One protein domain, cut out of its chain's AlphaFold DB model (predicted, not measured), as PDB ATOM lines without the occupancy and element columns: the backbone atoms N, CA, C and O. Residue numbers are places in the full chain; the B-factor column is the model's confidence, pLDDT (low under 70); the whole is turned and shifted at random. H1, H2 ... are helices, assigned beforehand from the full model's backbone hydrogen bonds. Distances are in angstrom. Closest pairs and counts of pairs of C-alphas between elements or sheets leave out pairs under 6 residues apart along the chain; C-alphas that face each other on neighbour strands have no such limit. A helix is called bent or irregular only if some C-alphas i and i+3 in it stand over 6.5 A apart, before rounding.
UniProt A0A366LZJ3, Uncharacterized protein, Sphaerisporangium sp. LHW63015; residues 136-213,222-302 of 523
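What this domain is: This is residues 136 to 213 and 222 to 302 of the 523 residues of an uncharacterized protein of Sphaerisporangium sp. LHW63015 (UniProt A0A366LZJ3). Three helices, H1a, H2 and H3, make an up-and-down bundle, each running against the one before, with H3 packed on both others and residues 196 to 213, of which 196 to 205 belong to H2, sticking out. H4 packs on the bent-off arm H1b, while H7 packs on H1a and joins it to an outlying hairpin of H5 and H6. The printed part has 159 residues with seven named helices, H1 to H7 in order, and no named strand: all helix. It is flat, 72 by 50 by 17 A, and only just loose, close to extended, with a radius of gyration of the C-alphas of 22.2 A.

Where its parts are: H1, residues 136 to 163, was assigned as one helix by its hydrogen bonds but is bent: C-alphas 153 and 156 are 7.5 A apart. Its arms are H1a, residues 136 to 153, 25.6 A from C-alpha 136 at (-14.831, -55.176, 249.452), and H1b, residues 156 to 163. H2, residues 168 to 205, spans 51.4 A, with a kink of 36 degrees near residue 199. H3 is residues 222 to 246, 35.1 A; H4, 250 to 255; H5, 266 to 273. H6, 279 to 290, is only just irregular, C-alphas 285 and 288 being 6.6 A apart. H7, 292 to 302, ends at C-alpha 302 (-24.714, -48.256, 241.425).

How they stand to each other: H1a touches H3, closest C-alphas Ser 148 and Pro 241, 5.6 A. H2 touches H3, C-alphas of Pro 168 and Arg 246 closest, 5.3 A, opposite ways at a shallow tilt of 30 degrees. H1b touches H4, closest C-alphas Gly 159 and Ala 250, 4.7 A. H1a, with residues 138 to 145 alone, touches H7, closest C-alphas Leu 141 and Ala 301, 6.3 A. H5 and H6 form a hairpin, closest C-alphas Gln 269 and Gly 286, 5.0 A. H6 and H7 only just touch, only at the corner, with 3 pairs of C-alphas within 8 A. Every O i to N i+4 pair is within hydrogen-bond range in H1a, H1b, H4, H5 and H7; H2 has 31 of 34, H3 18 of 21, H6 6 of 8.

The domain as a whole: The farthest C-alphas, of Gly 212 and Gly 274, are 73.1 A apart. Residues 214 to 221 are not printed; C-alphas 213 and 222 are 21.6 A apart across the cut. Of the links printed whole, none is long. The model's pLDDT is under 70 at residues 205 to 213, 241 and 244 to 265.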
ATOM      1  N   LEU A 136     -14.580 -53.735 249.468       89.38
ATOM      2  CA  LEU A 136     -14.831 -55.176 249.452       89.38
ATOM      3  C   LEU A 136     -16.167 -55.518 248.782       89.38
ATOM      4  O   LEU A 136     -16.227 -56.425 247.950       89.38
ATOM      5  N   LEU A 137     -17.228 -54.769 249.099       89.31
ATOM      6  CA  LEU A 137     -18.530 -54.912 248.448       89.31
ATOM      7  C   LEU A 137     -18.411 -54.658 246.942       89.31
ATOM      8  O   LEU A 137     -18.858 -55.489 246.152       89.31
ATOM      9  N   VAL A 138     -17.753 -53.568 246.532       87.81
ATOM     10  CA  VAL A 138     -17.503 -53.275 245.109       87.81
ATOM     11  C   VAL A 138     -16.775 -54.436 244.431       87.81
ATOM     12  O   VAL A 138     -17.219 -54.893 243.377       87.81
ATOM     13  N   ALA A 139     -15.708 -54.960 245.039       86.00
ATOM     14  CA  ALA A 139     -14.949 -56.081 244.489       86.00
ATOM     15  C   ALA A 139     -15.824 -57.331 244.293       86.00
ATOM     16  O   ALA A 139     -15.824 -57.922 243.210       86.00
ATOM     17  N   VAL A 140     -16.629 -57.698 245.297       85.19
ATOM     18  CA  VAL A 140     -17.567 -58.831 245.217       85.19
ATOM     19  C   VAL A 140     -18.593 -58.628 244.104       85.19
ATOM     20  O   VAL A 140     -18.864 -59.559 243.343       85.19
ATOM     21  N   LEU A 141     -19.149 -57.421 243.969       84.81
ATOM     22  CA  LEU A 141     -20.131 -57.117 242.928       84.81
ATOM     23  C   LEU A 141     -19.522 -57.165 241.522       84.81
ATOM     24  O   LEU A 141     -20.159 -57.702 240.613       84.81
ATOM     25  N   ILE A 142     -18.297 -56.663 241.344       83.94
ATOM     26  CA  ILE A 142     -17.568 -56.741 240.071       83.94
ATOM     27  C   ILE A 142     -17.331 -58.205 239.699       83.94
ATOM     28  O   ILE A 142     -17.696 -58.620 238.601       83.94
ATOM     29  N   VAL A 143     -16.791 -59.006 240.622       82.19
ATOM     30  CA  VAL A 143     -16.548 -60.440 240.407       82.19
ATOM     31  C   VAL A 143     -17.847 -61.151 240.049       82.19
ATOM     32  O   VAL A 143     -17.924 -61.829 239.025       82.19
ATOM     33  N   ALA A 144     -18.897 -60.966 240.849       79.25
ATOM     34  CA  ALA A 144     -20.178 -61.608 240.605       79.25
ATOM     35  C   ALA A 144     -20.777 -61.190 239.250       79.25
ATOM     36  O   ALA A 144     -21.340 -62.035 238.551       79.25
ATOM     37  N   GLY A 145     -20.619 -59.922 238.857       80.56
ATOM     38  CA  GLY A 145     -21.038 -59.393 237.561       80.56
ATOM     39  C   GLY A 145     -20.267 -60.002 236.388       80.56
ATOM     40  O   GLY A 145     -20.890 -60.495 235.446       80.56
ATOM     41  N   VAL A 146     -18.934 -60.032 236.467       81.62
ATOM     42  CA  VAL A 146     -18.049 -60.603 235.436       81.62
ATOM     43  C   VAL A 146     -18.304 -62.099 235.274       81.62
ATOM     44  O   VAL A 146     -18.532 -62.562 234.157       81.62
ATOM     45  N   VAL A 147     -18.361 -62.854 236.375       77.69
ATOM     46  CA  VAL A 147     -18.625 -64.302 236.344       77.69
ATOM     47  C   VAL A 147     -20.027 -64.584 235.814       77.69
ATOM     48  O   VAL A 147     -20.199 -65.449 234.955       77.69
ATOM     49  N   SER A 148     -21.040 -63.835 236.261       75.56
ATOM     50  CA  SER A 148     -22.404 -63.987 235.738       75.56
ATOM     51  C   SER A 148     -22.476 -63.676 234.241       75.56
ATOM     52  O   SER A 148     -23.162 -64.383 233.505       75.56
ATOM     53  N   GLY A 149     -21.760 -62.649 233.775       74.69
ATOM     54  CA  GLY A 149     -21.653 -62.305 232.357       74.69
ATOM     55  C   GLY A 149     -20.979 -63.405 231.537       74.69
ATOM     56  O   GLY A 149     -21.534 -63.839 230.527       74.69
ATOM     57  N   ALA A 150     -19.842 -63.914 232.015       75.19
ATOM     58  CA  ALA A 150     -19.098 -65.000 231.381       75.19
ATOM     59  C   ALA A 150     -19.925 -66.292 231.293       75.19
ATOM     60  O   ALA A 150     -19.970 -66.924 230.240       75.19
ATOM     61  N   VAL A 151     -20.656 -66.645 232.358       72.06
ATOM     62  CA  VAL A 151     -21.570 -67.800 232.370       72.06
ATOM     63  C   VAL A 151     -22.680 -67.634 231.336       72.06
ATOM     64  O   VAL A 151     -22.966 -68.576 230.601       72.06
ATOM     65  N   VAL A 152     -23.304 -66.452 231.259       72.31
ATOM     66  CA  VAL A 152     -24.390 -66.184 230.302       72.31
ATOM     67  C   VAL A 152     -23.883 -66.245 228.860       72.31
ATOM     68  O   VAL A 152     -24.532 -66.867 228.020       72.31
ATOM     69  N   SER A 153     -22.713 -65.666 228.578       70.94
ATOM     70  CA  SER A 153     -22.063 -65.756 227.262       70.94
ATOM     71  C   SER A 153     -21.622 -67.188 226.927       70.94
ATOM     72  O   SER A 153     -21.607 -67.590 225.764       70.94
ATOM     73  N   GLY A 154     -21.278 -67.974 227.949       72.00
ATOM     74  CA  GLY A 154     -20.808 -69.350 227.835       72.00
ATOM     75  C   GLY A 154     -21.910 -70.403 227.727       72.00
ATOM     76  O   GLY A 154     -21.590 -71.563 227.488       72.00
ATOM     77  N   LEU A 155     -23.197 -70.052 227.859       72.75
ATOM     78  CA  LEU A 155     -24.296 -71.033 227.899       72.75
ATOM     79  C   LEU A 155     -24.297 -72.001 226.709       72.75
ATOM     80  O   LEU A 155     -24.514 -73.196 226.901       72.75
ATOM     81  N   ARG A 156     -23.991 -71.512 225.500       72.50
ATOM     82  CA  ARG A 156     -23.899 -72.354 224.297       72.50
ATOM     83  C   ARG A 156     -22.755 -73.368 224.402       72.50
ATOM     84  O   ARG A 156     -22.966 -74.545 224.139       72.50
ATOM     85  N   HIS A 157     -21.582 -72.935 224.865       74.44
ATOM     86  CA  HIS A 157     -20.422 -73.805 225.087       74.44
ATOM     87  C   HIS A 157     -20.700 -74.843 226.182       74.44
ATOM     88  O   HIS A 157     -20.412 -76.021 225.999       74.44
ATOM     89  N   ILE A 158     -21.339 -74.437 227.284       74.62
ATOM     90  CA  ILE A 158     -21.763 -75.337 228.369       74.62
ATOM     91  C   ILE A 158     -22.741 -76.400 227.845       74.62
ATOM     92  O   ILE A 158     -22.654 -77.564 228.240       74.62
ATOM     93  N   GLY A 159     -23.668 -76.009 226.964       74.88
ATOM     94  CA  GLY A 159     -24.607 -76.918 226.306       74.88
ATOM     95  C   GLY A 159     -23.906 -77.965 225.440       74.88
ATOM     96  O   GLY A 159     -24.216 -79.148 225.563       74.88
ATOM     97  N   VAL A 160     -22.920 -77.546 224.640       81.75
ATOM     98  CA  VAL A 160     -22.102 -78.439 223.797       81.75
ATOM     99  C   VAL A 160     -21.258 -79.395 224.649       81.75
ATOM    100  O   VAL A 160     -21.295 -80.600 224.428       81.75
ATOM    101  N   LEU A 161     -20.573 -78.896 225.685       81.06
ATOM    102  CA  LEU A 161     -19.779 -79.718 226.612       81.06
ATOM    103  C   LEU A 161     -20.624 -80.804 227.298       81.06
ATOM    104  O   LEU A 161     -20.214 -81.962 227.355       81.06
ATOM    105  N   LYS A 162     -21.828 -80.459 227.777       78.94
ATOM    106  CA  LYS A 162     -22.753 -81.445 228.364       78.94
ATOM    107  C   LYS A 162     -23.251 -82.467 227.340       78.94
ATOM    108  O   LYS A 162     -23.447 -83.618 227.712       78.94
ATOM    109  N   ALA A 163     -23.453 -82.066 226.083       80.69
ATOM    110  CA  ALA A 163     -23.895 -82.967 225.017       80.69
ATOM    111  C   ALA A 163     -22.825 -84.008 224.636       80.69
ATOM    112  O   ALA A 163     -23.173 -85.121 224.266       80.69
ATOM    113  N   ILE A 164     -21.540 -83.672 224.796       84.19
ATOM    114  CA  ILE A 164     -20.400 -84.577 224.554       84.19
ATOM    115  C   ILE A 164     -20.114 -85.479 225.783       84.19
ATOM    116  O   ILE A 164     -19.255 -86.350 225.736       84.19
ATOM    117  N   GLY A 165     -20.852 -85.312 226.891       83.19
ATOM    118  CA  GLY A 165     -20.778 -86.186 228.071       83.19
ATOM    119  C   GLY A 165     -20.075 -85.592 229.297       83.19
ATOM    120  O   GLY A 165     -19.949 -86.276 230.313       83.19
ATOM    121  N   PHE A 166     -19.658 -84.318 229.271       81.62
ATOM    122  CA  PHE A 166     -19.088 -83.683 230.465       81.62
ATOM    123  C   PHE A 166     -20.135 -83.494 231.563       81.62
ATOM    124  O   PHE A 166     -21.252 -83.008 231.345       81.62
ATOM    125  N   THR A 167     -19.737 -83.784 232.801       81.94
ATOM    126  CA  THR A 167     -20.606 -83.566 233.955       81.94
ATOM    127  C   THR A 167     -20.741 -82.063 234.261       81.94
ATOM    128  O   THR A 167     -19.774 -81.303 234.160       81.94
ATOM    129  N   PRO A 168     -21.908 -81.594 234.745       71.69
ATOM    130  CA  PRO A 168     -22.102 -80.198 235.154       71.69
ATOM    131  C   PRO A 168     -21.097 -79.698 236.209       71.69
ATOM    132  O   PRO A 168     -20.895 -78.492 236.336       71.69
ATOM    133  N   ARG A 169     -20.492 -80.613 236.981       75.56
ATOM    134  CA  ARG A 169     -19.455 -80.311 237.977       75.56
ATOM    135  C   ARG A 169     -18.115 -79.967 237.322       75.56
ATOM    136  O   ARG A 169     -17.502 -78.994 237.743       75.56
ATOM    137  N   GLN A 170     -17.704 -80.702 236.285       81.12
ATOM    138  CA  GLN A 170     -16.465 -80.425 235.544       81.12
ATOM    139  C   GLN A 170     -16.513 -79.047 234.882       81.12
ATOM    140  O   GLN A 170     -15.565 -78.278 234.989       81.12
ATOM    141  N   VAL A 171     -17.654 -78.682 234.291       75.06
ATOM    142  CA  VAL A 171     -17.822 -77.364 233.662       75.06
ATOM    143  C   VAL A 171     -17.722 -76.231 234.691       75.06
ATOM    144  O   VAL A 171     -17.012 -75.255 234.471       75.06
ATOM    145  N   VAL A 172     -18.384 -76.366 235.845       73.38
ATOM    146  CA  VAL A 172     -18.283 -75.385 236.942       73.38
ATOM    147  C   VAL A 172     -16.857 -75.275 237.476       73.38
ATOM    148  O   VAL A 172     -16.405 -74.160 237.716       73.38
ATOM    149  N   ALA A 173     -16.148 -76.398 237.618       79.69
ATOM    150  CA  ALA A 173     -14.759 -76.413 238.060       79.69
ATOM    151  C   ALA A 173     -13.850 -75.641 237.093       79.69
ATOM    152  O   ALA A 173     -13.079 -74.805 237.546       79.69
ATOM    153  N   VAL A 174     -14.004 -75.826 235.777       79.88
ATOM    154  CA  VAL A 174     -13.226 -75.083 234.767       79.88
ATOM    155  C   VAL A 174     -13.433 -73.572 234.896       79.88
ATOM    156  O   VAL A 174     -12.459 -72.823 234.941       79.88
ATOM    157  N   TYR A 175     -14.682 -73.114 235.023       74.06
ATOM    158  CA  TYR A 175     -14.967 -71.683 235.185       74.06
ATOM    159  C   TYR A 175     -14.464 -71.125 236.523       74.06
ATOM    160  O   TYR A 175     -13.937 -70.014 236.553       74.06
ATOM    161  N   LEU A 176     -14.586 -71.878 237.621       76.62
ATOM    162  CA  LEU A 176     -14.019 -71.476 238.911       76.62
ATOM    163  C   LEU A 176     -12.495 -71.365 238.840       76.62
ATOM    164  O   LEU A 176     -11.950 -70.377 239.327       76.62
ATOM    165  N   THR A 177     -11.810 -72.311 238.195       82.56
ATOM    166  CA  THR A 177     -10.351 -72.267 238.013       82.56
ATOM    167  C   THR A 177      -9.931 -71.081 237.144       82.56
ATOM    168  O   THR A 177      -9.018 -70.345 237.519       82.56
ATOM    169  N   MET A 178     -10.642 -70.829 236.037       82.12
ATOM    170  CA  MET A 178     -10.393 -69.676 235.159       82.12
ATOM    171  C   MET A 178     -10.523 -68.332 235.881       82.12
ATOM    172  O   MET A 178      -9.815 -67.394 235.536       82.12
ATOM    173  N   VAL A 179     -11.412 -68.226 236.871       79.00
ATOM    174  CA  VAL A 179     -11.608 -66.994 237.655       79.00
ATOM    175  C   VAL A 179     -10.632 -66.915 238.833       79.00
ATOM    176  O   VAL A 179     -10.175 -65.828 239.182       79.00
ATOM    177  N   SER A 180     -10.276 -68.055 239.424       81.75
ATOM    178  CA  SER A 180      -9.401 -68.119 240.601       81.75
ATOM    179  C   SER A 180      -7.959 -67.726 240.282       81.75
ATOM    180  O   SER A 180      -7.310 -67.099 241.115       81.75
ATOM    181  N   LEU A 181      -7.458 -68.040 239.082       86.19
ATOM    182  CA  LEU A 181      -6.086 -67.700 238.694       86.19
ATOM    183  C   LEU A 181      -5.863 -66.171 238.573       86.19
ATOM    184  O   LEU A 181      -4.985 -65.656 239.268       86.19
ATOM    185  N   PRO A 182      -6.669 -65.402 237.807       85.50
ATOM    186  CA  PRO A 182      -6.603 -63.940 237.813       85.50
ATOM    187  C   PRO A 182      -6.854 -63.339 239.197       85.50
ATOM    188  O   PRO A 182      -6.239 -62.335 239.546       85.50
ATOM    189  N   ALA A 183      -7.729 -63.954 239.999       84.00
ATOM    190  CA  ALA A 183      -8.003 -63.499 241.358       84.00
ATOM    191  C   ALA A 183      -6.783 -63.640 242.277       84.00
ATOM    192  O   ALA A 183      -6.484 -62.715 243.027       84.00
ATOM    193  N   ALA A 184      -6.056 -64.756 242.196       86.94
ATOM    194  CA  ALA A 184      -4.832 -64.973 242.960       86.94
ATOM    195  C   ALA A 184      -3.724 -63.996 242.538       86.94
ATOM    196  O   ALA A 184      -3.088 -63.384 243.395       86.94
ATOM    197  N   ILE A 185      -3.546 -63.785 241.228       90.81
ATOM    198  CA  ILE A 185      -2.578 -62.814 240.693       90.81
ATOM    199  C   ILE A 185      -2.943 -61.396 241.150       90.81
ATOM    200  O   ILE A 185      -2.095 -60.673 241.670       90.81
ATOM    201  N   GLY A 186      -4.213 -61.008 241.017       89.44
ATOM    202  CA  GLY A 186      -4.709 -59.708 241.461       89.44
ATOM    203  C   GLY A 186      -4.562 -59.503 242.970       89.44
ATOM    204  O   GLY A 186      -4.152 -58.426 243.394       89.44
ATOM    205  N   ALA A 187      -4.827 -60.531 243.781       88.38
ATOM    206  CA  ALA A 187      -4.636 -60.482 245.229       88.38
ATOM    207  C   ALA A 187      -3.155 -60.317 245.605       88.38
ATOM    208  O   ALA A 187      -2.840 -59.501 246.469       88.38
ATOM    209  N   ALA A 188      -2.247 -61.029 244.932       90.00
ATOM    210  CA  ALA A 188      -0.810 -60.903 245.158       90.00
ATOM    211  C   ALA A 188      -0.292 -59.505 244.775       90.00
ATOM    212  O   ALA A 188       0.376 -58.854 245.578       90.00
ATOM    213  N   LEU A 189      -0.656 -59.010 243.587       92.88
ATOM    214  CA  LEU A 189      -0.275 -57.672 243.125       92.88
ATOM    215  C   LEU A 189      -0.883 -56.571 244.002       92.88
ATOM    216  O   LEU A 189      -0.192 -55.623 244.365       92.88
ATOM    217  N   GLY A 190      -2.153 -56.713 244.385       89.25
ATOM    218  CA  GLY A 190      -2.840 -55.780 245.274       89.25
ATOM    219  C   GLY A 190      -2.230 -55.749 246.676       89.25
ATOM    220  O   GLY A 190      -2.037 -54.670 247.229       89.25
ATOM    221  N   ALA A 191      -1.858 -56.907 247.230       87.62
ATOM    222  CA  ALA A 191      -1.164 -56.991 248.513       87.62
ATOM    223  C   ALA A 191       0.230 -56.349 248.448       87.62
ATOM    224  O   ALA A 191       0.589 -55.587 249.346       87.62
ATOM    225  N   ALA A 192       0.990 -56.598 247.376       89.00
ATOM    226  CA  ALA A 192       2.305 -55.996 247.170       89.00
ATOM    227  C   ALA A 192       2.220 -54.468 247.007       89.00
ATOM    228  O   ALA A 192       2.942 -53.732 247.680       89.00
ATOM    229  N   ALA A 193       1.296 -53.982 246.173       90.62
ATOM    230  CA  ALA A 193       1.057 -52.554 245.987       90.62
ATOM    231  C   ALA A 193       0.572 -51.888 247.283       90.62
ATOM    232  O   ALA A 193       1.065 -50.824 247.653       90.62
ATOM    233  N   GLY A 194      -0.345 -52.532 248.011       87.06
ATOM    234  CA  GLY A 194      -0.828 -52.061 249.307       87.06
ATOM    235  C   GLY A 194       0.294 -51.955 250.339       87.06
ATOM    236  O   GLY A 194       0.420 -50.925 250.996       87.06
ATOM    237  N   ALA A 195       1.160 -52.967 250.430       84.38
ATOM    238  CA  ALA A 195       2.321 -52.944 251.316       84.38
ATOM    239  C   ALA A 195       3.317 -51.833 250.938       84.38
ATOM    240  O   ALA A 195       3.806 -51.120 251.817       84.38
ATOM    241  N   ALA A 196       3.572 -51.637 249.640       86.12
ATOM    242  CA  ALA A 196       4.468 -50.594 249.146       86.12
ATOM    243  C   ALA A 196       3.926 -49.176 249.402       86.12
ATOM    244  O   ALA A 196       4.688 -48.280 249.771       86.12
ATOM    245  N   LEU A 197       2.615 -48.966 249.238       86.44
ATOM    246  CA  LEU A 197       1.962 -47.664 249.416       86.44
ATOM    247  C   LEU A 197       1.680 -47.323 250.879       86.44
ATOM    248  O   LEU A 197       1.674 -46.145 251.243       86.44
ATOM    249  N   ALA A 198       1.478 -48.328 251.731       82.25
ATOM    250  CA  ALA A 198       1.166 -48.114 253.135       82.25
ATOM    251  C   ALA A 198       2.264 -47.320 253.853       82.25
ATOM    252  O   ALA A 198       1.950 -46.381 254.573       82.25
ATOM    253  N   GLY A 199       3.545 -47.620 253.613       80.38
ATOM    254  CA  GLY A 199       4.658 -46.911 254.254       80.38
ATOM    255  C   GLY A 199       4.649 -45.392 254.001       80.38
ATOM    256  O   GLY A 199       4.646 -44.626 254.965       80.38
ATOM    257  N   PRO A 200       4.648 -44.928 252.736       81.75
ATOM    258  CA  PRO A 200       4.542 -43.510 252.396       81.75
ATOM    259  C   PRO A 200       3.257 -42.846 252.898       81.75
ATOM    260  O   PRO A 200       3.329 -41.751 253.450       81.75
ATOM    261  N   VAL A 201       2.100 -43.502 252.745       81.69
ATOM    262  CA  VAL A 201       0.799 -42.956 253.178       81.69
ATOM    263  C   VAL A 201       0.760 -42.786 254.690       81.69
ATOM    264  O   VAL A 201       0.343 -41.745 255.185       81.69
ATOM    265  N   LEU A 202       1.242 -43.777 255.431       76.25
ATOM    266  CA  LEU A 202       1.254 -43.758 256.885       76.25
ATOM    267  C   LEU A 202       2.277 -42.757 257.416       76.25
ATOM    268  O   LEU A 202       1.980 -41.995 258.333       76.25
ATOM    269  N   ARG A 203       3.447 -42.663 256.771       73.94
ATOM    270  CA  ARG A 203       4.400 -41.586 257.048       73.94
ATOM    271  C   ARG A 203       3.787 -40.219 256.806       73.94
ATOM    272  O   ARG A 203       4.038 -39.353 257.624       73.94
ATOM    273  N   ALA A 204       3.017 -40.035 255.729       72.69
ATOM    274  CA  ALA A 204       2.312 -38.793 255.415       72.69
ATOM    275  C   ALA A 204       1.198 -38.467 256.426       72.69
ATOM    276  O   ALA A 204       1.090 -37.329 256.872       72.69
ATOM    277  N   ALA A 205       0.410 -39.467 256.823       68.62
ATOM    278  CA  ALA A 205      -0.694 -39.314 257.768       68.62
ATOM    279  C   ALA A 205      -0.219 -38.987 259.191       68.62
ATOM    280  O   ALA A 205      -0.869 -38.226 259.897       68.62
ATOM    281  N   PHE A 206       0.933 -39.528 259.595       65.62
ATOM    282  CA  PHE A 206       1.513 -39.323 260.923       65.62
ATOM    283  C   PHE A 206       2.713 -38.357 260.913       65.62
ATOM    284  O   PHE A 206       3.518 -38.360 261.850       65.62
ATOM    285  N   GLN A 207       2.852 -37.507 259.883       59.66
ATOM    286  CA  GLN A 207       3.875 -36.451 259.887       59.66
ATOM    287  C   GLN A 207       3.651 -35.523 261.085       59.66
ATOM    288  O   GLN A 207       2.572 -34.965 261.254       59.66
ATOM    289  N   GLY A 208       4.681 -35.352 261.916       52.66
ATOM    290  CA  GLY A 208       4.630 -34.488 263.102       52.66
ATOM    291  C   GLY A 208       4.260 -35.198 264.408       52.66
ATOM    292  O   GLY A 208       4.424 -34.601 265.471       52.66
ATOM    293  N   VAL A 209       3.849 -36.470 264.368       57.62
ATOM    294  CA  VAL A 209       3.758 -37.297 265.579       57.62
ATOM    295  C   VAL A 209       5.160 -37.781 265.939       57.62
ATOM    296  O   VAL A 209       5.855 -38.377 265.117       57.62
ATOM    297  N   ASP A 210       5.591 -37.545 267.179       54.50
ATOM    298  CA  ASP A 210       6.875 -38.038 267.687       54.50
ATOM    299  C   ASP A 210       6.828 -39.547 267.952       54.50
ATOM    300  O   ASP A 210       6.857 -40.014 269.091       54.50
ATOM    301  N   ALA A 211       6.774 -40.326 266.875       50.84
ATOM    302  CA  ALA A 211       6.888 -41.779 266.921       50.84
ATOM    303  C   ALA A 211       8.332 -42.244 267.209       50.84
ATOM    304  O   ALA A 211       8.581 -43.427 267.438       50.84
ATOM    305  N   GLY A 212       9.304 -41.322 267.222       58.19
ATOM    306  CA  GLY A 212      10.719 -41.645 267.368       58.19
ATOM    307  C   GLY A 212      11.187 -42.540 266.221       58.19
ATOM    308  O   GLY A 212      11.153 -42.129 265.067       58.19
ATOM    309  N   VAL A 213      11.611 -43.764 266.549       51.47
ATOM    310  CA  VAL A 213      11.996 -44.810 265.580       51.47
ATOM    311  C   VAL A 213      10.914 -45.870 265.363       51.47
ATOM    312  O   VAL A 213      11.172 -46.868 264.697       51.47
ATOM    313  N   VAL A 222      -1.531 -59.442 258.585       84.88
ATOM    314  CA  VAL A 222      -2.406 -58.741 257.628       84.88
ATOM    315  C   VAL A 222      -2.140 -59.179 256.183       84.88
ATOM    316  O   VAL A 222      -3.103 -59.545 255.507       84.88
ATOM    317  N   PRO A 223      -0.882 -59.245 255.695       82.56
ATOM    318  CA  PRO A 223      -0.603 -59.781 254.365       82.56
ATOM    319  C   PRO A 223      -1.102 -61.218 254.195       82.56
ATOM    320  O   PRO A 223      -1.685 -61.531 253.162       82.56
ATOM    321  N   GLY A 224      -0.946 -62.068 255.217       85.50
ATOM    322  CA  GLY A 224      -1.425 -63.454 255.191       85.50
ATOM    323  C   GLY A 224      -2.946 -63.556 255.063       85.50
ATOM    324  O   GLY A 224      -3.452 -64.338 254.255       85.50
ATOM    325  N   VAL A 225      -3.687 -62.723 255.801       87.94
ATOM    326  CA  VAL A 225      -5.154 -62.643 255.696       87.94
ATOM    327  C   VAL A 225      -5.592 -62.083 254.345       87.94
ATOM    328  O   VAL A 225      -6.544 -62.596 253.770       87.94
ATOM    329  N   CYS A 226      -4.895 -61.095 253.784       85.25
ATOM    330  CA  CYS A 226      -5.209 -60.588 252.445       85.25
ATOM    331  C   CYS A 226      -4.956 -61.641 251.355       85.25
ATOM    332  O   CYS A 226      -5.813 -61.844 250.492       85.25
ATOM    333  N   LEU A 227      -3.811 -62.334 251.408       86.88
ATOM    334  CA  LEU A 227      -3.410 -63.310 250.390       86.88
ATOM    335  C   LEU A 227      -4.312 -64.551 250.383       86.88
ATOM    336  O   LEU A 227      -4.571 -65.109 249.323       86.88
ATOM    337  N   SER A 228      -4.793 -64.975 251.554       87.38
ATOM    338  CA  SER A 228      -5.704 -66.121 251.689       87.38
ATOM    339  C   SER A 228      -7.175 -65.719 251.558       87.38
ATOM    340  O   SER A 228      -7.946 -66.377 250.858       87.38
ATOM    341  N   GLY A 229      -7.570 -64.613 252.185       87.38
ATOM    342  CA  GLY A 229      -8.955 -64.165 252.278       87.38
ATOM    343  C   GLY A 229      -9.524 -63.651 250.960       87.38
ATOM    344  O   GLY A 229     -10.678 -63.949 250.653       87.38
ATOM    345  N   MET A 230      -8.741 -62.932 250.147       84.69
ATOM    346  CA  MET A 230      -9.250 -62.372 248.886       84.69
ATOM    347  C   MET A 230      -9.584 -63.454 247.848       84.69
ATOM    348  O   MET A 230     -10.704 -63.436 247.335       84.69
ATOM    349  N   PRO A 231      -8.714 -64.446 247.567       86.19
ATOM    350  CA  PRO A 231      -9.075 -65.552 246.681       86.19
ATOM    351  C   PRO A 231     -10.269 -66.363 247.197       86.19
ATOM    352  O   PRO A 231     -11.146 -66.716 246.410       86.19
ATOM    353  N   LEU A 232     -10.347 -66.609 248.513       87.31
ATOM    354  CA  LEU A 232     -11.486 -67.299 249.132       87.31
ATOM    355  C   LEU A 232     -12.793 -66.526 248.938       87.31
ATOM    356  O   LEU A 232     -13.812 -67.113 248.570       87.31
ATOM    357  N   LEU A 233     -12.761 -65.209 249.132       86.00
ATOM    358  CA  LEU A 233     -13.915 -64.345 248.923       86.00
ATOM    359  C   LEU A 233     -14.353 -64.337 247.454       86.00
ATOM    360  O   LEU A 233     -15.546 -64.435 247.170       86.00
ATOM    361  N   VAL A 234     -13.402 -64.260 246.519       83.31
ATOM    362  CA  VAL A 234     -13.685 -64.315 245.078       83.31
ATOM    363  C   VAL A 234     -14.291 -65.662 244.694       83.31
ATOM    364  O   VAL A 234     -15.305 -65.697 243.994       83.31
ATOM    365  N   ALA A 235     -13.733 -66.765 245.193       83.19
ATOM    366  CA  ALA A 235     -14.272 -68.101 244.974       83.19
ATOM    367  C   ALA A 235     -15.701 -68.226 245.532       83.19
ATOM    368  O   ALA A 235     -16.588 -68.726 244.838       83.19
ATOM    369  N   ALA A 236     -15.956 -67.707 246.738       85.50
ATOM    370  CA  ALA A 236     -17.286 -67.690 247.346       85.50
ATOM    371  C   ALA A 236     -18.286 -66.833 246.545       85.50
ATOM    372  O   ALA A 236     -19.414 -67.267 246.293       85.50
ATOM    373  N   ALA A 237     -17.871 -65.653 246.079       82.44
ATOM    374  CA  ALA A 237     -18.691 -64.770 245.252       82.44
ATOM    375  C   ALA A 237     -19.012 -65.389 243.877       82.44
ATOM    376  O   ALA A 237     -20.137 -65.270 243.386       82.44
ATOM    377  N   ALA A 238     -18.049 -66.092 243.272       78.69
ATOM    378  CA  ALA A 238     -18.204 -66.794 241.998       78.69
ATOM    379  C   ALA A 238     -19.034 -68.086 242.118       78.69
ATOM    380  O   ALA A 238     -19.675 -68.506 241.148       78.69
ATOM    381  N   LEU A 239     -19.074 -68.698 243.305       81.06
ATOM    382  CA  LEU A 239     -19.775 -69.956 243.547       81.06
ATOM    383  C   LEU A 239     -21.280 -69.835 243.286       81.06
ATOM    384  O   LEU A 239     -21.870 -70.723 242.671       81.06
ATOM    385  N   VAL A 240     -21.913 -68.732 243.696       78.44
ATOM    386  CA  VAL A 240     -23.365 -68.543 243.527       78.44
ATOM    387  C   VAL A 240     -23.777 -68.507 242.038       78.44
ATOM    388  O   VAL A 240     -24.656 -69.290 241.654       78.44
ATOM    389  N   PRO A 241     -23.160 -67.683 241.162       69.12
ATOM    390  CA  PRO A 241     -23.380 -67.748 239.715       69.12
ATOM    391  C   PRO A 241     -23.056 -69.117 239.104       69.12
ATOM    392  O   PRO A 241     -23.832 -69.632 238.293       69.12
ATOM    393  N   ALA A 242     -21.949 -69.743 239.514       71.88
ATOM    394  CA  ALA A 242     -21.508 -71.013 238.943       71.88
ATOM    395  C   ALA A 242     -22.456 -72.176 239.304       71.88
ATOM    396  O   ALA A 242     -22.817 -72.996 238.456       71.88
ATOM    397  N   LEU A 243     -22.977 -72.209 240.535       73.50
ATOM    398  CA  LEU A 243     -23.993 -73.178 240.955       73.50
ATOM    399  C   LEU A 243     -25.332 -72.973 240.237       73.50
ATOM    400  O   LEU A 243     -26.035 -73.949 239.961       73.50
ATOM    401  N   ARG A 244     -25.697 -71.731 239.892       69.56
ATOM    402  CA  ARG A 244     -26.864 -71.482 239.028       69.56
ATOM    403  C   ARG A 244     -26.655 -72.053 237.625       69.56
ATOM    404  O   ARG A 244     -27.588 -72.651 237.092       69.56
ATOM    405  N   ALA A 245     -25.445 -71.961 237.072       64.94
ATOM    406  CA  ALA A 245     -25.097 -72.573 235.787       64.94
ATOM    407  C   ALA A 245     -25.230 -74.106 235.816       64.94
ATOM    408  O   ALA A 245     -25.750 -74.713 234.876       64.94
ATOM    409  N   ARG A 246     -24.840 -74.743 236.932       67.62
ATOM    410  CA  ARG A 246     -24.981 -76.197 237.134       67.62
ATOM    411  C   ARG A 246     -26.419 -76.680 236.933       67.62
ATOM    412  O   ARG A 246     -26.616 -77.744 236.347       67.62
ATOM    413  N   ARG A 247     -27.403 -75.908 237.411       66.56
ATOM    414  CA  ARG A 247     -28.835 -76.260 237.385       66.56
ATOM    415  C   ARG A 247     -29.505 -76.071 236.015       66.56
ATOM    416  O   ARG A 247     -30.661 -76.453 235.866       66.56
ATOM    417  N   LEU A 248     -28.818 -75.512 235.015       64.69
ATOM    418  CA  LEU A 248     -29.362 -75.361 233.661       64.69
ATOM    419  C   LEU A 248     -29.207 -76.667 232.863       64.69
ATOM    420  O   LEU A 248     -28.098 -77.191 232.732       64.69
ATOM    421  N   SER A 249     -30.311 -77.201 232.333       60.00
ATOM    422  CA  SER A 249     -30.296 -78.383 231.457       60.00
ATOM    423  C   SER A 249     -29.690 -78.054 230.087       60.00
ATOM    424  O   SER A 249     -29.769 -76.913 229.631       60.00
ATOM    425  N   ALA A 250     -29.086 -79.047 229.423       58.72
ATOM    426  CA  ALA A 250     -28.457 -78.869 228.108       58.72
ATOM    427  C   ALA A 250     -29.456 -78.344 227.058       58.72
ATOM    428  O   ALA A 250     -29.168 -77.373 226.364       58.72
ATOM    429  N   ALA A 251     -30.678 -78.889 227.047       60.38
ATOM    430  CA  ALA A 251     -31.764 -78.425 226.184       60.38
ATOM    431  C   ALA A 251     -32.152 -76.959 226.455       60.38
ATOM    432  O   ALA A 251     -32.317 -76.178 225.523       60.38
ATOM    433  N   ALA A 252     -32.229 -76.547 227.727       60.91
ATOM    434  CA  ALA A 252     -32.526 -75.158 228.077       60.91
ATOM    435  C   ALA A 252     -31.373 -74.200 227.740       60.91
ATOM    436  O   ALA A 252     -31.633 -73.030 227.491       60.91
ATOM    437  N   ALA A 253     -30.120 -74.662 227.740       60.91
ATOM    438  CA  ALA A 253     -28.959 -73.849 227.375       60.91
ATOM    439  C   ALA A 253     -28.858 -73.623 225.855       60.91
ATOM    440  O   ALA A 253     -28.484 -72.533 225.429       60.91
ATOM    441  N   ILE A 254     -29.247 -74.619 225.051       61.47
ATOM    442  CA  ILE A 254     -29.290 -74.534 223.581       61.47
ATOM    443  C   ILE A 254     -30.522 -73.736 223.118       61.47
ATOM    444  O   ILE A 254     -30.408 -72.877 222.249       61.47
ATOM    445  N   SER A 255     -31.680 -73.947 223.755       58.81
ATOM    446  CA  SER A 255     -32.944 -73.261 223.434       58.81
ATOM    447  C   SER A 255     -33.083 -71.865 224.069       58.81
ATOM    448  O   SER A 255     -33.967 -71.095 223.702       58.81
ATOM    449  N   ALA A 256     -32.188 -71.467 224.984       54.69
ATOM    450  CA  ALA A 256     -32.184 -70.115 225.560       54.69
ATOM    451  C   ALA A 256     -31.988 -68.995 224.515       54.69
ATOM    452  O   ALA A 256     -32.288 -67.841 224.815       54.69
ATOM    453  N   GLY A 257     -31.512 -69.320 223.306       50.25
ATOM    454  CA  GLY A 257     -31.479 -68.397 222.168       50.25
ATOM    455  C   GLY A 257     -32.817 -68.237 221.431       50.25
ATOM    456  O   GLY A 257     -32.939 -67.318 220.630       50.25
ATOM    457  N   SER A 258     -33.812 -69.095 221.691       49.34
ATOM    458  CA  SER A 258     -35.010 -69.247 220.850       49.34
ATOM    459  C   SER A 258     -36.263 -68.536 221.385       49.34
ATOM    460  O   SER A 258     -37.078 -68.095 220.585       49.34
ATOM    461  N   ALA A 259     -36.439 -68.397 222.708       48.31
ATOM    462  CA  ALA A 259     -37.519 -67.592 223.303       48.31
ATOM    463  C   ALA A 259     -37.303 -67.337 224.816       48.31
ATOM    464  O   ALA A 259     -36.924 -68.261 225.545       48.31
ATOM    465  N   PRO A 260     -37.574 -66.124 225.348       54.41
ATOM    466  CA  PRO A 260     -37.569 -65.876 226.790       54.41
ATOM    467  C   PRO A 260     -38.659 -66.697 227.496       54.41
ATOM    468  O   PRO A 260     -39.795 -66.751 227.034       54.41
ATOM    469  N   ARG A 261     -38.346 -67.289 228.658       56.62
ATOM    470  CA  ARG A 261     -39.357 -67.959 229.494       56.62
ATOM    471  C   ARG A 261     -40.472 -66.971 229.891       56.62
ATOM    472  O   ARG A 261     -40.147 -65.919 230.450       56.62
ATOM    473  N   PRO A 262     -41.758 -67.309 229.697       52.69
ATOM    474  CA  PRO A 262     -42.857 -66.498 230.203       52.69
ATOM    475  C   PRO A 262     -42.923 -66.622 231.733       52.69
ATOM    476  O   PRO A 262     -42.828 -67.723 232.272       52.69
ATOM    477  N   GLY A 263     -43.075 -65.505 232.456       58.75
ATOM    478  CA  GLY A 263     -43.538 -65.587 233.849       58.75
ATOM    479  C   GLY A 263     -43.182 -64.443 234.799       58.75
ATOM    480  O   GLY A 263     -43.981 -64.144 235.680       58.75
ATOM    481  N   ARG A 264     -42.034 -63.761 234.663       59.41
ATOM    482  CA  ARG A 264     -41.632 -62.704 235.621       59.41
ATOM    483  C   ARG A 264     -41.715 -61.313 234.991       59.41
ATOM    484  O   ARG A 264     -41.182 -61.100 233.912       59.41
ATOM    485  N   GLY A 265     -42.419 -60.384 235.649       63.94
ATOM    486  CA  GLY A 265     -42.549 -58.984 235.212       63.94
ATOM    487  C   GLY A 265     -43.714 -58.671 234.259       63.94
ATOM    488  O   GLY A 265     -43.916 -57.507 233.927       63.94
ATOM    489  N   LEU A 266     -44.529 -59.664 233.872       70.25
ATOM    490  CA  LEU A 266     -45.646 -59.501 232.919       70.25
ATOM    491  C   LEU A 266     -46.691 -58.462 233.355       70.25
ATOM    492  O   LEU A 266     -47.222 -57.744 232.516       70.25
ATOM    493  N   ARG A 267     -46.976 -58.348 234.661       72.31
ATOM    494  CA  ARG A 267     -47.893 -57.319 235.191       72.31
ATOM    495  C   ARG A 267     -47.353 -55.907 234.964       72.31
ATOM    496  O   ARG A 267     -48.097 -55.036 234.535       72.31
ATOM    497  N   VAL A 268     -46.055 -55.710 235.188       73.56
ATOM    498  CA  VAL A 268     -45.384 -54.419 234.999       73.56
ATOM    499  C   VAL A 268     -45.250 -54.096 233.510       73.56
ATOM    500  O   VAL A 268     -45.515 -52.969 233.113       73.56
ATOM    501  N   GLN A 269     -44.950 -55.088 232.663       74.31
ATOM    502  CA  GLN A 269     -44.962 -54.918 231.204       74.31
ATOM    503  C   GLN A 269     -46.352 -54.575 230.655       74.31
ATOM    504  O   GLN A 269     -46.452 -53.735 229.767       74.31
ATOM    505  N   ARG A 270     -47.425 -55.182 231.184       73.81
ATOM    506  CA  ARG A 270     -48.805 -54.836 230.801       73.81
ATOM    507  C   ARG A 270     -49.199 -53.438 231.277       73.81
ATOM    508  O   ARG A 270     -49.793 -52.701 230.503       73.81
ATOM    509  N   ALA A 271     -48.816 -53.052 232.495       75.94
ATOM    510  CA  ALA A 271     -49.043 -51.700 233.008       75.94
ATOM    511  C   ALA A 271     -48.282 -50.636 232.189       75.94
ATOM    512  O   ALA A 271     -48.862 -49.630 231.797       75.94
ATOM    513  N   LEU A 272     -47.013 -50.892 231.852       74.75
ATOM    514  CA  LEU A 272     -46.196 -50.018 230.997       74.75
ATOM    515  C   LEU A 272     -46.677 -49.988 229.542       74.75
ATOM    516  O   LEU A 272     -46.520 -48.971 228.875       74.75
ATOM    517  N   GLY A 273     -47.264 -51.080 229.046       70.69
ATOM    518  CA  GLY A 273     -47.891 -51.138 227.724       70.69
ATOM    519  C   GLY A 273     -49.189 -50.333 227.619       70.69
ATOM    520  O   GLY A 273     -49.590 -49.996 226.511       70.69
ATOM    521  N   GLY A 274     -49.822 -50.010 228.754       75.62
ATOM    522  CA  GLY A 274     -50.958 -49.088 228.838       75.62
ATOM    523  C   GLY A 274     -50.562 -47.614 228.991       75.62
ATOM    524  O   GLY A 274     -51.420 -46.741 228.900       75.62
ATOM    525  N   ALA A 275     -49.278 -47.313 229.216       78.56
ATOM    526  CA  ALA A 275     -48.783 -45.941 229.285       78.56
ATOM    527  C   ALA A 275     -48.598 -45.350 227.874       78.56
ATOM    528  O   ALA A 275     -48.246 -46.068 226.938       78.56
ATOM    529  N   ARG A 276     -48.756 -44.025 227.717       81.81
ATOM    530  CA  ARG A 276     -48.535 -43.282 226.450       81.81
ATOM    531  C   ARG A 276     -47.047 -43.159 226.063       81.81
ATOM    532  O   ARG A 276     -46.605 -42.120 225.585       81.81
ATOM    533  N   LEU A 277     -46.251 -44.194 226.316       80.88
ATOM    534  CA  LEU A 277     -44.831 -44.240 225.983       80.88
ATOM    535  C   LEU A 277     -44.630 -44.969 224.645       80.88
ATOM    536  O   LEU A 277     -45.337 -45.942 224.369       80.88
ATOM    537  N   PRO A 278     -43.646 -44.565 223.818       86.69
ATOM    538  CA  PRO A 278     -43.268 -45.318 222.626       86.69
ATOM    539  C   PRO A 278     -42.963 -46.781 222.975       86.69
ATOM    540  O   PRO A 278     -42.293 -47.052 223.976       86.69
ATOM    541  N   ARG A 279     -43.399 -47.734 222.136       78.75
ATOM    542  CA  ARG A 279     -43.265 -49.178 222.428       78.75
ATOM    543  C   ARG A 279     -41.832 -49.625 222.731       78.75
ATOM    544  O   ARG A 279     -41.634 -50.537 223.529       78.75
ATOM    545  N   ALA A 280     -40.834 -48.977 222.130       81.12
ATOM    546  CA  ALA A 280     -39.428 -49.238 222.423       81.12
ATOM    547  C   ALA A 280     -39.070 -48.935 223.894       81.12
ATOM    548  O   ALA A 280     -38.360 -49.707 224.537       81.12
ATOM    549  N   VAL A 281     -39.620 -47.853 224.456       81.00
ATOM    550  CA  VAL A 281     -39.375 -47.412 225.837       81.00
ATOM    551  C   VAL A 281     -40.136 -48.286 226.835       81.00
ATOM    552  O   VAL A 281     -39.563 -48.695 227.843       81.00
ATOM    553  N   SER A 282     -41.391 -48.647 226.547       79.06
ATOM    554  CA  SER A 282     -42.183 -49.525 227.422       79.06
ATOM    555  C   SER A 282     -41.593 -50.940 227.513       79.06
ATOM    556  O   SER A 282     -41.542 -51.526 228.598       79.06
ATOM    557  N   LEU A 283     -41.089 -51.480 226.395       75.12
ATOM    558  CA  LEU A 283     -40.357 -52.750 226.370       75.12
ATOM    559  C   LEU A 283     -39.024 -52.639 227.123       75.12
ATOM    560  O   LEU A 283     -38.695 -53.536 227.902       75.12
ATOM    561  N   GLY A 284     -38.308 -51.521 226.960       77.38
ATOM    562  CA  GLY A 284     -37.074 -51.211 227.686       77.38
ATOM    563  C   GLY A 284     -37.253 -51.173 229.208       77.38
ATOM    564  O   GLY A 284     -36.521 -51.843 229.937       77.38
ATOM    565  N   LEU A 285     -38.273 -50.458 229.689       80.38
ATOM    566  CA  LEU A 285     -38.596 -50.298 231.116       80.38
ATOM    567  C   LEU A 285     -39.117 -51.585 231.779       80.38
ATOM    568  O   LEU A 285     -39.046 -51.721 232.998       80.38
ATOM    569  N   GLY A 286     -39.619 -52.544 230.995       75.06
ATOM    570  CA  GLY A 286     -40.068 -53.846 231.497       75.06
ATOM    571  C   GLY A 286     -38.943 -54.870 231.706       75.06
ATOM    572  O   GLY A 286     -39.083 -55.783 232.525       75.06
ATOM    573  N   LEU A 287     -37.813 -54.726 231.002       74.75
ATOM    574  CA  LEU A 287     -36.668 -55.652 231.066       74.75
ATOM    575  C   LEU A 287     -36.048 -55.819 232.469       74.75
ATOM    576  O   LEU A 287     -35.694 -56.955 232.809       74.75
ATOM    577  N   PRO A 288     -35.937 -54.770 233.312       78.62
ATOM    578  CA  PRO A 288     -35.420 -54.909 234.668       78.62
ATOM    579  C   PRO A 288     -36.252 -55.867 235.537       78.62
ATOM    580  O   PRO A 288     -35.720 -56.702 236.269       78.62
ATOM    581  N   PHE A 289     -37.578 -55.820 235.392       78.00
ATOM    582  CA  PHE A 289     -38.509 -56.670 236.141       78.00
ATOM    583  C   PHE A 289     -38.575 -58.103 235.599       78.00
ATOM    584  O   PHE A 289     -38.888 -59.038 236.339       78.00
ATOM    585  N   ALA A 290     -38.232 -58.295 234.323       70.94
ATOM    586  CA  ALA A 290     -38.098 -59.618 233.720       70.94
ATOM    587  C   ALA A 290     -36.817 -60.350 234.169       70.94
ATOM    588  O   ALA A 290     -36.781 -61.584 234.186       70.94
ATOM    589  N   ARG A 291     -35.765 -59.615 234.567       72.31
ATOM    590  CA  ARG A 291     -34.467 -60.170 235.000       72.31
ATOM    591  C   ARG A 291     -34.030 -59.637 236.377       72.31
ATOM    592  O   ARG A 291     -32.940 -59.070 236.491       72.31
ATOM    593  N   PRO A 292     -34.796 -59.915 237.455       70.00
ATOM    594  CA  PRO A 292     -34.620 -59.267 238.759       70.00
ATOM    595  C   PRO A 292     -33.227 -59.468 239.370       70.00
ATOM    596  O   PRO A 292     -32.715 -58.573 240.024       70.00
ATOM    597  N   GLY A 293     -32.568 -60.608 239.121       74.56
ATOM    598  CA  GLY A 293     -31.214 -60.852 239.630       74.56
ATOM    599  C   GLY A 293     -30.146 -59.950 239.002       74.56
ATOM    600  O   GLY A 293     -29.285 -59.444 239.713       74.56
ATOM    601  N   ARG A 294     -30.214 -59.716 237.682       74.88
ATOM    602  CA  ARG A 294     -29.262 -58.835 236.983       74.88
ATOM    603  C   ARG A 294     -29.505 -57.382 237.379       74.88
ATOM    604  O   ARG A 294     -28.549 -56.676 237.663       74.88
ATOM    605  N   THR A 295     -30.771 -56.984 237.465       81.81
ATOM    606  CA  THR A 295     -31.168 -55.640 237.899       81.81
ATOM    607  C   THR A 295     -30.773 -55.354 239.338       81.81
ATOM    608  O   THR A 295     -30.237 -54.286 239.606       81.81
ATOM    609  N   ALA A 296     -30.977 -56.301 240.257       82.12
ATOM    610  CA  ALA A 296     -30.553 -56.145 241.645       82.12
ATOM    611  C   ALA A 296     -29.030 -55.991 241.756       82.12
ATOM    612  O   ALA A 296     -28.568 -55.115 242.474       82.12
ATOM    613  N   MET A 297     -28.247 -56.775 241.002       79.44
ATOM    614  CA  MET A 297     -26.785 -56.636 240.981       79.44
ATOM    615  C   MET A 297     -26.329 -55.288 240.419       79.44
ATOM    616  O   MET A 297     -25.475 -54.643 241.022       79.44
ATOM    617  N   THR A 298     -26.903 -54.831 239.300       83.94
ATOM    618  CA  THR A 298     -26.557 -53.516 238.736       83.94
ATOM    619  C   THR A 298     -26.975 -52.380 239.661       83.94
ATOM    620  O   THR A 298     -26.216 -51.436 239.843       83.94
ATOM    621  N   MET A 299     -28.148 -52.480 240.289       88.31
ATOM    622  CA  MET A 299     -28.635 -51.484 241.244       88.31
ATOM    623  C   MET A 299     -27.751 -51.445 242.489       88.31
ATOM    624  O   MET A 299     -27.345 -50.367 242.901       88.31
ATOM    625  N   ALA A 300     -27.380 -52.603 243.039       87.88
ATOM    626  CA  ALA A 300     -26.461 -52.683 244.164       87.88
ATOM    627  C   ALA A 300     -25.085 -52.099 243.805       87.88
ATOM    628  O   ALA A 300     -24.521 -51.364 244.607       87.88
ATOM    629  N   ALA A 301     -24.577 -52.335 242.589       86.75
ATOM    630  CA  ALA A 301     -23.305 -51.762 242.139       86.75
ATOM    631  C   ALA A 301     -23.372 -50.233 242.051       86.75
ATOM    632  O   ALA A 301     -22.462 -49.552 242.519       86.75
ATOM    633  N   ILE A 302     -24.471 -49.699 241.509       91.38
ATOM    634  CA  ILE A 302     -24.714 -48.256 241.425       91.38
ATOM    635  C   ILE A 302     -24.846 -47.649 242.824       91.38
ATOM    636  O   ILE A 302     -24.203 -46.644 243.102       91.38
TER     637      ILE A 302